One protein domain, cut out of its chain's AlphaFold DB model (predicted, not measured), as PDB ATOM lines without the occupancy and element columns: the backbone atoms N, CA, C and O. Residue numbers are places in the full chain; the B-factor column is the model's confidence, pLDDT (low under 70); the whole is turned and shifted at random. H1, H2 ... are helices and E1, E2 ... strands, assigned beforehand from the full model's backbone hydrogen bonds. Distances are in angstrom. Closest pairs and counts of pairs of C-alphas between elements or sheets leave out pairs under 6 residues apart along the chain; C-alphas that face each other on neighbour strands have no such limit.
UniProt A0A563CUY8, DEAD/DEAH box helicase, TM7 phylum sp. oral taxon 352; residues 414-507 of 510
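AT A GLANCE: This is residues 414 to 507 of the 510 residues of the protein "DEAD/DEAH box helicase" of TM7 phylum sp. oral taxon 352 (UniProt A0A563CUY8). A four-stranded sheet, curled like part of a barrel and strongly twisted, makes one end of an elongated body, and a loose group of helices makes the other. H2 passes by E3, H4 sits by E1 and E3, and H3 lies at the far end, away from the sheet. The printed part has 94 residues with four named helices and four named strands, in the order E1 E2 H1 H2 H3 H4 E3 E4; the sheet order is E2 E1 E3 E4, mixed, and the class is mixed, helices and strands. It is compact, with a radius of gyration of the C-alphas of 12.5 A, and spans 39 by 25 by 23 A.

IN THESE COORDINATES: E1, residues 414 to 421, is 21.8 A long and begins at C-alpha 414 (93.206, 105.906, 131.969). E3, residues 491 to 499, is 17.3 A long and bends by 100 degrees at residue 495. E2 is residues 432 to 435, and E4, residues 503 to 506, ends at C-alpha 506 (105.615, 104.145, 143.061). H2, residues 447 to 460, is 19.9 A long. H1 is residues 441 to 445, H3 463 to 468 and H4 477 to 483.

HOW THE PARTS SIT: E1 and E3 are parallel, with N 418 and O 491 at 2.9 A. The hairpin E1 and E2 has N 417 and O 432 at 2.8 A; the hairpin E3 and E4 has N 497 and O 505 at 2.9 A. H2 only grazes the sheet, its closest C-alphas to E3 being Ala 449 and Tyr 494, 5.3 A; H1 only grazes it too. H4 stands at the sheet's level, at a height over the sheet of 2.9 A. H2 and H3 only just touch, only at the corner, with 3 pairs of C-alphas within 8 A, the closest Lys 458 and Lys 466 at 6.5 A. In H1, H2, H3 and H4 every O i to N i+4 pair is within hydrogen-bond range.

THE WHOLE: The C-alphas of His 467 and Glu 501, the two farthest apart, are 39.0 A apart. The printed part has no cut and no long link. Residues 461 to 464, 466 to 467 and 473 have pLDDT under 70.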
ATOM      1  N   ASN A 414      93.430 105.987 130.539       87.44
ATOM      2  CA  ASN A 414      93.206 105.906 131.969       87.44
ATOM      3  C   ASN A 414      92.764 104.495 132.353       87.44
ATOM      4  O   ASN A 414      91.918 103.896 131.688       87.44
ATOM      5  N   ILE A 415      93.304 104.011 133.462       89.50
ATOM      6  CA  ILE A 415      92.966 102.731 134.078       89.50
ATOM      7  C   ILE A 415      92.741 102.935 135.575       89.50
ATOM      8  O   ILE A 415      93.301 103.855 136.177       89.50
ATOM      9  N   TYR A 416      91.944 102.063 136.181       91.25
ATOM     10  CA  TYR A 416      91.857 101.947 137.626       91.25
ATOM     11  C   TYR A 416      93.003 101.091 138.151       91.25
ATOM     12  O   TYR A 416      93.273 100.007 137.633       91.25
ATOM     13  N   VAL A 417      93.642 101.557 139.217       92.38
ATOM     14  CA  VAL A 417      94.692 100.834 139.932       92.38
ATOM     15  C   VAL A 417      94.409 100.795 141.423       92.38
ATOM     16  O   VAL A 417      93.735 101.669 141.960       92.38
ATOM     17  N   THR A 418      94.949  99.790 142.098       92.81
ATOM     18  CA  THR A 418      94.954  99.691 143.560       92.81
ATOM     19  C   THR A 418      96.360  99.384 144.046       92.81
ATOM     20  O   THR A 418      97.153  98.771 143.329       92.81
ATOM     21  N   ALA A 419      96.686  99.809 145.262       92.94
ATOM     22  CA  ALA A 419      97.958  99.494 145.901       92.94
ATOM     23  C   ALA A 419      97.748  99.158 147.378       92.94
ATOM     24  O   ALA A 419      96.764  99.582 147.989       92.94
ATOM     25  N   ARG A 420      98.674  98.378 147.942       92.31
ATOM     26  CA  ARG A 420      98.692  98.069 149.379       92.31
ATOM     27  C   ARG A 420      99.079  99.295 150.191       92.31
ATOM     28  O   ARG A 420      99.840 100.126 149.687       92.31
ATOM     29  N   TYR A 421      98.572  99.408 151.413       92.12
ATOM     30  CA  TYR A 421      98.965 100.502 152.296       92.12
ATOM     31  C   TYR A 421     100.435 100.362 152.717       92.12
ATOM     32  O   TYR A 421     100.973  99.260 152.783       92.12
ATOM     33  N   THR A 422     101.110 101.484 152.968       88.25
ATOM     34  CA  THR A 422     102.503 101.499 153.457       88.25
ATOM     35  C   THR A 422     102.673 100.851 154.832       88.25
ATOM     36  O   THR A 422     103.739 100.352 155.163       88.25
ATOM     37  N   ASP A 423     101.612 100.905 155.619       87.25
ATOM     38  CA  ASP A 423     101.513 100.624 157.045       87.25
ATOM     39  C   ASP A 423     100.768  99.309 157.327       87.25
ATOM     40  O   ASP A 423     100.845  98.783 158.435       87.25
ATOM     41  N   ASP A 424     100.089  98.757 156.318       86.62
ATOM     42  CA  ASP A 424      99.340  97.505 156.405       86.62
ATOM     43  C   ASP A 424      99.296  96.815 155.030       86.62
ATOM     44  O   ASP A 424      98.602  97.247 154.106       86.62
ATOM     45  N   ASP A 425     100.045  95.718 154.907       82.75
ATOM     46  CA  ASP A 425     100.166  94.937 153.674       82.75
ATOM     47  C   ASP A 425      98.894  94.117 153.353       82.75
ATOM     48  O   ASP A 425      98.731  93.672 152.211       82.75
ATOM     49  N   ASP A 426      97.976  93.939 154.313       83.94
ATOM     50  CA  ASP A 426      96.687  93.263 154.107       83.94
ATOM     51  C   ASP A 426      95.599  94.226 153.609       83.94
ATOM     52  O   ASP A 426      94.597  93.805 153.012       83.94
ATOM     53  N   LYS A 427      95.797  95.533 153.807       88.06
ATOM     54  CA  LYS A 427      94.864  96.575 153.384       88.06
ATOM     55  C   LYS A 427      95.206  97.093 151.989       88.06
ATOM     56  O   LYS A 427      96.353  97.390 151.662       88.06
ATOM     57  N   VAL A 428      94.179  97.278 151.161       89.12
ATOM     58  CA  VAL A 428      94.298  97.784 149.784       89.12
ATOM     59  C   VAL A 428      93.512  99.084 149.640       89.12
ATOM     60  O   VAL A 428      92.441  99.238 150.230       89.12
ATOM     61  N   SER A 429      94.058 100.044 148.893       91.31
ATOM     62  CA  SER A 429      93.400 101.320 148.611       91.31
ATOM     63  C   SER A 429      92.096 101.132 147.834       91.31
ATOM     64  O   SER A 429      91.926 100.165 147.089       91.31
ATOM     65  N   GLU A 430      91.199 102.113 147.930       91.31
ATOM     66  CA  GLU A 430      90.143 102.250 146.925       91.31
ATOM     67  C   GLU A 430      90.778 102.458 145.531       91.31
ATOM     68  O   GLU A 430      91.924 102.925 145.447       91.31
ATOM     69  N   PRO A 431      90.088 102.092 144.435       91.06
ATOM     70  CA  PRO A 431      90.602 102.289 143.086       91.06
ATOM     71  C   PRO A 431      90.923 103.754 142.771       91.06
ATOM     72  O   PRO A 431      90.102 104.646 142.964       91.06
ATOM     73  N   ILE A 432      92.112 103.986 142.220       92.38
ATOM     74  CA  ILE A 432      92.616 105.299 141.804       92.38
ATOM     75  C   ILE A 432      92.756 105.292 140.287       92.38
ATOM     76  O   ILE A 432      93.205 104.306 139.706       92.38
ATOM     77  N   VAL A 433      92.394 106.390 139.628       89.50
ATOM     78  CA  VAL A 433      92.569 106.522 138.177       89.50
ATOM     79  C   VAL A 433      93.966 107.053 137.867       89.50
ATOM     80  O   VAL A 433      94.338 108.132 138.326       89.50
ATOM     81  N   ILE A 434      94.728 106.331 137.044       88.69
ATOM     82  CA  ILE A 434      96.015 106.802 136.512       88.69
ATOM     83  C   ILE A 434      96.105 106.571 135.003       88.69
ATOM     84  O   ILE A 434      95.417 105.715 134.453       88.69
ATOM     85  N   ASP A 435      96.989 107.312 134.336       86.06
ATOM     86  CA  ASP A 435      97.382 107.021 132.953       86.06
ATOM     87  C   ASP A 435      98.215 105.726 132.923       86.06
ATOM     88  O   ASP A 435      99.194 105.596 133.661       86.06
ATOM     89  N   GLU A 436      97.842 104.780 132.059       85.50
ATOM     90  CA  GLU A 436      98.505 103.492 131.821       85.50
ATOM     91  C   GLU A 436     100.016 103.636 131.577       85.50
ATOM     92  O   GLU A 436     100.808 102.789 131.995       85.50
ATOM     93  N   ARG A 437     100.455 104.746 130.970       84.12
ATOM     94  CA  ARG A 437     101.876 105.044 130.719       84.12
ATOM     95  C   ARG A 437     102.674 105.286 132.000       84.12
ATOM     96  O   ARG A 437     103.898 105.246 131.954       84.12
ATOM     97  N   ARG A 438     102.005 105.557 133.127       83.94
ATOM     98  CA  ARG A 438     102.634 105.724 134.448       83.94
ATOM     99  C   ARG A 438     102.843 104.395 135.171       83.94
ATOM    100  O   ARG A 438     103.501 104.384 136.206       83.94
ATOM    101  N   VAL A 439     102.296 103.295 134.654       86.81
ATOM    102  CA  VAL A 439     102.573 101.956 135.180       86.81
ATOM    103  C   VAL A 439     103.984 101.548 134.771       86.81
ATOM    104  O   VAL A 439     104.301 101.520 133.579       86.81
ATOM    105  N   LEU A 440     104.805 101.217 135.771       86.38
ATOM    106  CA  LEU A 440     106.210 100.849 135.598       86.38
ATOM    107  C   LEU A 440     106.368  99.649 134.655       86.38
ATOM    108  O   LEU A 440     105.546  98.735 134.630       86.38
ATOM    109  N   ASP A 441     107.462  99.583 133.904       85.25
ATOM    110  CA  ASP A 441     107.678  98.442 133.007       85.25
ATOM    111  C   ASP A 441     107.921  97.133 133.772       85.25
ATOM    112  O   ASP A 441     107.489  96.068 133.317       85.25
ATOM    113  N   LYS A 442     108.509  97.210 134.976       86.38
ATOM    114  CA  LYS A 442     108.618  96.064 135.893       86.38
ATOM    115  C   LYS A 442     107.258  95.538 136.343       86.38
ATOM    116  O   LYS A 442     107.079  94.326 136.429       86.38
ATOM    117  N   GLU A 443     106.263  96.417 136.503       87.06
ATOM    118  CA  GLU A 443     104.887  95.979 136.737       87.06
ATOM    119  C   GLU A 443     104.405  95.131 135.572       87.06
ATOM    120  O   GLU A 443     103.777  94.118 135.803       87.06
ATOM    121  N   LYS A 444     104.714  95.472 134.322       83.06
ATOM    122  CA  LYS A 444     104.198  94.734 133.157       83.06
ATOM    123  C   LYS A 444     104.887  93.379 132.968       83.06
ATOM    124  O   LYS A 444     104.238  92.398 132.600       83.06
ATOM    125  N   ARG A 445     106.199  93.321 133.208       82.81
ATOM    126  CA  ARG A 445     107.058  92.216 132.750       82.81
ATOM    127  C   ARG A 445     107.460  91.220 133.835       82.81
ATOM    128  O   ARG A 445     107.735  90.069 133.503       82.81
ATOM    129  N   GLU A 446     107.516  91.621 135.103       86.56
ATOM    130  CA  GLU A 446     108.066  90.750 136.145       86.56
ATOM    131  C   GLU A 446     107.078  89.689 136.640       86.56
ATOM    132  O   GLU A 446     105.885  89.936 136.843       86.56
ATOM    133  N   LYS A 447     107.604  88.479 136.872       84.94
ATOM    134  CA  LYS A 447     106.812  87.305 137.271       84.94
ATOM    135  C   LYS A 447     106.110  87.503 138.610       84.94
ATOM    136  O   LYS A 447     104.974  87.061 138.753       84.94
ATOM    137  N   GLU A 448     106.755  88.156 139.571       87.25
ATOM    138  CA  GLU A 448     106.183  88.357 140.907       87.25
ATOM    139  C   GLU A 448     104.972  89.296 140.864       87.25
ATOM    140  O   GLU A 448     103.912  88.946 141.384       87.25
ATOM    141  N   ALA A 449     105.053  90.397 140.111       85.62
ATOM    142  CA  ALA A 449     103.910  91.277 139.872       85.62
ATOM    143  C   ALA A 449     102.756  90.548 139.154       85.62
ATOM    144  O   ALA A 449     101.590  90.690 139.526       85.62
ATOM    145  N   GLN A 450     103.057  89.712 138.152       84.75
ATOM    146  CA  GLN A 450     102.039  88.913 137.455       84.75
ATOM    147  C   GLN A 450     101.360  87.886 138.377       84.75
ATOM    148  O   GLN A 450     100.131  87.781 138.370       84.75
ATOM    149  N   LYS A 451     102.132  87.163 139.198       85.50
ATOM    150  CA  LYS A 451     101.604  86.208 140.188       85.50
ATOM    151  C   LYS A 451     100.744  86.903 141.235       85.50
ATOM    152  O   LYS A 451      99.644  86.430 141.519       85.50
ATOM    153  N   TYR A 452     101.227  88.016 141.787       85.94
ATOM    154  CA  TYR A 452     100.501  88.804 142.777       85.94
ATOM    155  C   TYR A 452      99.134  89.227 142.236       85.94
ATOM    156  O   TYR A 452      98.107  88.904 142.833       85.94
ATOM    157  N   ARG A 453      99.103  89.837 141.046       85.12
ATOM    158  CA  ARG A 453      97.853  90.246 140.394       85.12
ATOM    159  C   ARG A 453      96.908  89.083 140.149       85.12
ATOM    160  O   ARG A 453      95.732  89.182 140.486       85.12
ATOM    161  N   TYR A 454      97.417  87.976 139.607       83.94
ATOM    162  CA  TYR A 454      96.606  86.780 139.388       83.94
ATOM    163  C   TYR A 454      95.979  86.281 140.692       83.94
ATOM    164  O   TYR A 454      94.794  85.963 140.712       83.94
ATOM    165  N   ASN A 455      96.737  86.250 141.790       83.62
ATOM    166  CA  ASN A 455      96.234  85.817 143.092       83.62
ATOM    167  C   ASN A 455      95.167  86.769 143.647       83.62
ATOM    168  O   ASN A 455      94.137  86.297 144.130       83.62
ATOM    169  N   VAL A 456      95.366  88.086 143.528       81.06
ATOM    170  CA  VAL A 456      94.380  89.096 143.945       81.06
ATOM    171  C   VAL A 456      93.090  88.961 143.134       81.06
ATOM    172  O   VAL A 456      92.014  88.835 143.716       81.06
ATOM    173  N   PHE A 457      93.176  88.876 141.805       77.88
ATOM    174  CA  PHE A 457      92.001  88.655 140.957       77.88
ATOM    175  C   PHE A 457      91.361  87.281 141.173       77.88
ATOM    176  O   PHE A 457      90.148  87.152 141.088       77.88
ATOM    177  N   LYS A 458      92.127  86.237 141.502       78.81
ATOM    178  CA  LYS A 458      91.575  84.915 141.832       78.81
ATOM    179  C   LYS A 458      90.817  84.917 143.165       78.81
ATOM    180  O   LYS A 458      89.878  84.130 143.316       78.81
ATOM    181  N   LYS A 459      91.246  85.748 144.123       76.44
ATOM    182  CA  LYS A 459      90.602  85.927 145.432       76.44
ATOM    183  C   LYS A 459      89.340  86.787 145.322       76.44
ATOM    184  O   LYS A 459      88.326  86.417 145.901       76.44
ATOM    185  N   ASN A 460      89.409  87.881 144.563       70.69
ATOM    186  CA  ASN A 460      88.371  88.917 144.523       70.69
ATOM    187  C   ASN A 460      87.467  88.858 143.278       70.69
ATOM    188  O   ASN A 460      86.423  89.498 143.250       70.69
ATOM    189  N   GLY A 461      87.874  88.140 142.232       63.06
ATOM    190  CA  GLY A 461      87.150  88.042 140.967       63.06
ATOM    191  C   GLY A 461      86.066  86.966 140.972       63.06
ATOM    192  O   GLY A 461      86.118  85.993 141.724       63.06
ATOM    193  N   ASP A 462      85.096  87.131 140.077       60.66
ATOM    194  CA  ASP A 462      84.004  86.181 139.865       60.66
ATOM    195  C   ASP A 462      84.507  84.841 139.276       60.66
ATOM    196  O   ASP A 462      85.581  84.741 138.676       60.66
ATOM    197  N   SER A 463      83.705  83.788 139.441       60.75
ATOM    198  CA  SER A 463      83.861  82.436 138.888       60.75
ATOM    199  C   SER A 463      84.339  82.416 137.427       60.75
ATOM    200  O   SER A 463      85.195  81.605 137.055       60.75
ATOM    201  N   SER A 464      83.878  83.374 136.621       63.84
ATOM    202  CA  SER A 464      84.263  83.572 135.221       63.84
ATOM    203  C   SER A 464      85.762  83.849 135.006       63.84
ATOM    204  O   SER A 464      86.326  83.418 133.996       63.84
ATOM    205  N   PHE A 465      86.449  84.493 135.955       72.19
ATOM    206  CA  PHE A 465      87.885  84.781 135.871       72.19
ATOM    207  C   PHE A 465      88.728  83.501 135.929       72.19
ATOM    208  O   PHE A 465      89.627  83.305 135.109       72.19
ATOM    209  N   LYS A 466      88.390  82.589 136.851       66.38
ATOM    210  CA  LYS A 466      89.075  81.292 137.018       66.38
ATOM    211  C   LYS A 466      88.883  80.383 135.803       66.38
ATOM    212  O   LYS A 466      89.790  79.630 135.458       66.38
ATOM    213  N   HIS A 467      87.729  80.476 135.140       68.81
ATOM    214  CA  HIS A 467      87.471  79.761 133.891       68.81
ATOM    215  C   HIS A 467      88.257  80.336 132.707       68.81
ATOM    216  O   HIS A 467      88.719  79.572 131.860       68.81
ATOM    217  N   ARG A 468      88.428  81.663 132.649       72.19
ATOM    218  CA  ARG A 468      89.120  82.346 131.548       72.19
ATOM    219  C   ARG A 468      90.647  82.227 131.642       72.19
ATOM    220  O   ARG A 468      91.293  82.054 130.615       72.19
ATOM    221  N   PHE A 469      91.216  82.254 132.850       78.38
ATOM    222  CA  PHE A 469      92.667  82.221 133.064       78.38
ATOM    223  C   PHE A 469      93.082  81.095 134.023       78.38
ATOM    224  O   PHE A 469      92.976  81.206 135.249       78.38
ATOM    225  N   LYS A 470      93.612  79.999 133.460       70.06
ATOM    226  CA  LYS A 470      94.028  78.806 134.227       70.06
ATOM    227  C   LYS A 470      95.196  79.068 135.185       70.06
ATOM    228  O   LYS A 470      95.276  78.434 136.232       70.06
ATOM    229  N   ASN A 471      96.110  79.964 134.820       73.56
ATOM    230  CA  ASN A 471      97.256  80.380 135.631       73.56
ATOM    231  C   ASN A 471      97.732  81.779 135.198       73.56
ATOM    232  O   ASN A 471      97.247  82.319 134.203       73.56
ATOM    233  N   TYR A 472      98.693  82.351 135.929       70.12
ATOM    234  CA  TYR A 472      99.216  83.690 135.639       70.12
ATOM    235  C   TYR A 472      99.927  83.789 134.275       70.12
ATOM    236  O   TYR A 472      99.889  84.849 133.664       70.12
ATOM    237  N   CYS A 473     100.518  82.698 133.763       69.88
ATOM    238  CA  CYS A 473     101.174  82.665 132.447       69.88
ATOM    239  C   CYS A 473     100.181  82.732 131.275       69.88
ATOM    240  O   CYS A 473     100.577  83.038 130.155       69.88
ATOM    241  N   ALA A 474      98.908  82.400 131.511       70.12
ATOM    242  CA  ALA A 474      97.870  82.381 130.484       70.12
ATOM    243  C   ALA A 474      97.262  83.767 130.206       70.12
ATOM    244  O   ALA A 474      96.439  83.884 129.303       70.12
ATOM    245  N   CYS A 475      97.624  84.794 130.980       71.00
ATOM    246  CA  CYS A 475      97.075  86.138 130.848       71.00
ATOM    247  C   CYS A 475      98.142  87.099 130.316       71.00
ATOM    248  O   CYS A 475      99.183  87.282 130.952       71.00
ATOM    249  N   GLN A 476      97.874  87.721 129.167       77.62
ATOM    250  CA  GLN A 476      98.785  88.700 128.578       77.62
ATOM    251  C   GLN A 476      98.683  90.045 129.304       77.62
ATOM    252  O   GLN A 476      97.721  90.311 130.032       77.62
ATOM    253  N   SER A 477      99.681  90.909 129.111       73.50
ATOM    254  CA  SER A 477      99.708  92.229 129.749       73.50
ATOM    255  C   SER A 477      98.481  93.074 129.383       73.50
ATOM    256  O   SER A 477      97.856  93.695 130.242       73.50
ATOM    257  N   GLU A 478      98.071  93.001 128.123       79.62
ATOM    258  CA  GLU A 478      96.961  93.722 127.514       79.62
ATOM    259  C   GLU A 478      95.604  93.334 128.117       79.62
ATOM    260  O   GLU A 478      94.727  94.191 128.262       79.62
ATOM    261  N   ASP A 479      95.437  92.065 128.506       80.75
ATOM    262  CA  ASP A 479      94.215  91.563 129.137       80.75
ATOM    263  C   ASP A 479      93.990  92.228 130.498       80.75
ATOM    264  O   ASP A 479      92.875  92.660 130.804       80.75
ATOM    265  N   TRP A 480      95.059  92.390 131.283       80.25
ATOM    266  CA  TRP A 480      94.999  93.065 132.579       80.25
ATOM    267  C   TRP A 480      94.591  94.524 132.436       80.25
ATOM    268  O   TRP A 480      93.693  94.981 133.139       80.25
ATOM    269  N   PHE A 481      95.198  95.251 131.498       84.25
ATOM    270  CA  PHE A 481      94.861  96.657 131.273       84.25
ATOM    271  C   PHE A 481      93.442  96.842 130.731       84.25
ATOM    272  O   PHE A 481      92.771  97.816 131.061       84.25
ATOM    273  N   ARG A 482      92.949  95.886 129.936       82.69
ATOM    274  CA  ARG A 482      91.554  95.873 129.491       82.69
ATOM    275  C   ARG A 482      90.588  95.636 130.656       82.69
ATOM    276  O   ARG A 482      89.531  96.261 130.691       82.69
ATOM    277  N   MET A 483      90.925  94.751 131.594       81.25
ATOM    278  CA  MET A 483      90.126  94.537 132.807       81.25
ATOM    279  C   MET A 483      90.164  95.753 133.739       81.25
ATOM    280  O   MET A 483      89.135  96.138 134.286       81.25
ATOM    281  N   ALA A 484      91.311  96.421 133.840       85.88
ATOM    282  CA  ALA A 484      91.513  97.612 134.664       85.88
ATOM    283  C   ALA A 484      90.685  98.837 134.234       85.88
ATOM    284  O   ALA A 484      90.753  99.885 134.869       85.88
ATOM    285  N   LEU A 485      89.887  98.732 133.169       85.75
ATOM    286  CA  LEU A 485      88.919  99.759 132.798       85.75
ATOM    287  C   LEU A 485      87.722  99.807 133.748       85.75
ATOM    288  O   LEU A 485      87.100 100.856 133.855       85.75
ATOM    289  N   SER A 486      87.388  98.718 134.441       84.81
ATOM    290  CA  SER A 486      86.326  98.733 135.453       84.81
ATOM    291  C   SER A 486      86.898  98.984 136.843       84.81
ATOM    292  O   SER A 486      87.922  98.409 137.214       84.81
ATOM    293  N   HIS A 487      86.205  99.811 137.622       84.12
ATOM    294  CA  HIS A 487      86.535 100.084 139.020       84.12
ATOM    295  C   HIS A 487      86.607  98.800 139.856       84.12
ATOM    296  O   HIS A 487      87.487  98.661 140.701       84.12
ATOM    297  N   ASP A 488      85.723  97.837 139.589       82.56
ATOM    298  CA  ASP A 488      85.637  96.592 140.364       82.56
ATOM    299  C   ASP A 488      86.746  95.594 140.003       82.56
ATOM    300  O   ASP A 488      87.020  94.654 140.746       82.56
ATOM    301  N   THR A 489      87.422  95.813 138.873       85.12
ATOM    302  CA  THR A 489      88.564  95.012 138.418       85.12
ATOM    303  C   THR A 489      89.810  95.869 138.222       85.12
ATOM    304  O   THR A 489      90.582  95.648 137.287       85.12
ATOM    305  N   ALA A 490      90.011  96.841 139.114       87.94
ATOM    306  CA  ALA A 490      91.195  97.688 139.153       87.94
ATOM    307  C   ALA A 490      92.494  96.864 139.207       87.94
ATOM    308  O   ALA A 490      92.567  95.832 139.874       87.94
ATOM    309  N   LEU A 491      93.537  97.338 138.524       90.19
ATOM    310  CA  LEU A 491      94.831  96.665 138.447       90.19
ATOM    311  C   LEU A 491      95.575  96.750 139.794       90.19
ATOM    312  O   LEU A 491      95.924  97.854 140.215       90.19
ATOM    313  N   PRO A 492      95.888  95.621 140.455       90.75
ATOM    314  CA  PRO A 492      96.718  95.627 141.653       90.75
ATOM    315  C   PRO A 492      98.173  95.919 141.273       90.75
ATOM    316  O   PRO A 492      98.780  95.161 140.514       90.75
ATOM    317  N   LEU A 493      98.743  96.995 141.801       92.06
ATOM    318  CA  LEU A 493     100.153  97.331 141.623       92.06
ATOM    319  C   LEU A 493     100.982  96.671 142.729       92.06
ATOM    320  O   LEU A 493     100.656  96.771 143.914       92.06
ATOM    321  N   TYR A 494     102.032  95.956 142.333       89.31
ATOM    322  CA  TYR A 494     102.934  95.250 143.243       89.31
ATOM    323  C   TYR A 494     104.069  96.155 143.748       89.31
ATOM    324  O   TYR A 494     104.362  96.174 144.947       89.31
ATOM    325  N   TYR A 495     104.641  96.943 142.838       90.50
ATOM    326  CA  TYR A 495     105.716  97.916 143.032       90.50
ATOM    327  C   TYR A 495     105.182  99.329 143.308       90.50
ATOM    328  O   TYR A 495     105.783 100.333 142.916       90.50
ATOM    329  N   ALA A 496     104.017  99.418 143.944       91.94
ATOM    330  CA  ALA A 496     103.450 100.666 144.424       91.94
ATOM    331  C   ALA A 496     102.881 100.474 145.828       91.94
ATOM    332  O   ALA A 496     102.494  99.367 146.227       91.94
ATOM    333  N   ARG A 497     102.815 101.569 146.579       93.06
ATOM    334  CA  ARG A 497     102.153 101.637 147.880       93.06
ATOM    335  C   ARG A 497     101.233 102.841 147.935       93.06
ATOM    336  O   ARG A 497     101.451 103.844 147.258       93.06
ATOM    337  N   TYR A 498     100.183 102.721 148.727       94.44
ATOM    338  CA  TYR A 498      99.293 103.818 149.049       94.44
ATOM    339  C   TYR A 498      99.582 104.307 150.462       94.44
ATOM    340  O   TYR A 498      99.744 103.514 151.383       94.44
ATOM    341  N   ASN A 499      99.626 105.615 150.640       93.12
ATOM    342  CA  ASN A 499      99.739 106.242 151.943       93.12
ATOM    343  C   ASN A 499      98.693 107.358 152.004       93.12
ATOM    344  O   ASN A 499      98.596 108.144 151.069       93.12
ATOM    345  N   SER A 500      97.901 107.448 153.070       90.81
ATOM    346  CA  SER A 500      96.815 108.440 153.131       90.81
ATOM    347  C   SER A 500      97.297 109.897 153.119       90.81
ATOM    348  O   SER A 500      96.519 110.783 152.777       90.81
ATOM    349  N   GLU A 501      98.567 110.161 153.440       91.31
ATOM    350  CA  GLU A 501      99.166 111.496 153.336       91.31
ATOM    351  C   GLU A 501      99.842 111.761 151.985       91.31
ATOM    352  O   GLU A 501      99.826 112.895 151.515       91.31
ATOM    353  N   LEU A 502     100.434 110.740 151.350       93.19
ATOM    354  CA  LEU A 502     101.176 110.880 150.083       93.19
ATOM    355  C   LEU A 502     100.376 110.463 148.839       93.19
ATOM    356  O   LEU A 502     100.791 110.737 147.717       93.19
ATOM    357  N   GLY A 503      99.262 109.762 149.010       93.50
ATOM    358  CA  GLY A 503      98.523 109.084 147.952       93.50
ATOM    359  C   GLY A 503      99.270 107.865 147.406       93.50
ATOM    360  O   GLY A 503      99.997 107.178 148.123       93.50
ATOM    361  N   LEU A 504      99.078 107.576 146.118       93.31
ATOM    362  CA  LEU A 504      99.776 106.494 145.419       93.31
ATOM    363  C   LEU A 504     101.244 106.868 145.153       93.31
ATOM    364  O   LEU A 504     101.521 107.806 144.393       93.31
ATOM    365  N   VAL A 505     102.162 106.091 145.726       91.50
ATOM    366  CA  VAL A 505     103.621 106.207 145.600       91.50
ATOM    367  C   VAL A 505     104.153 104.990 144.842       91.50
ATOM    368  O   VAL A 505     103.850 103.849 145.193       91.50
ATOM    369  N   MET A 506     104.938 105.221 143.791       85.25
ATOM    370  CA  MET A 506     105.615 104.145 143.061       85.25
ATOM    371  C   MET A 506     106.933 103.805 143.764       85.25
ATOM    372  O   MET A 506     107.573 104.681 144.325       85.25
ATOM    373  N   GLU A 507     107.374 102.550 143.731       75.69
ATOM    374  CA  GLU A 507     108.569 102.106 144.470       75.69
ATOM    375  C   GLU A 507     109.888 102.684 143.935       75.69
ATOM    376  O   GLU A 507     110.885 102.671 144.633       75.69
TER     377      GLU A 507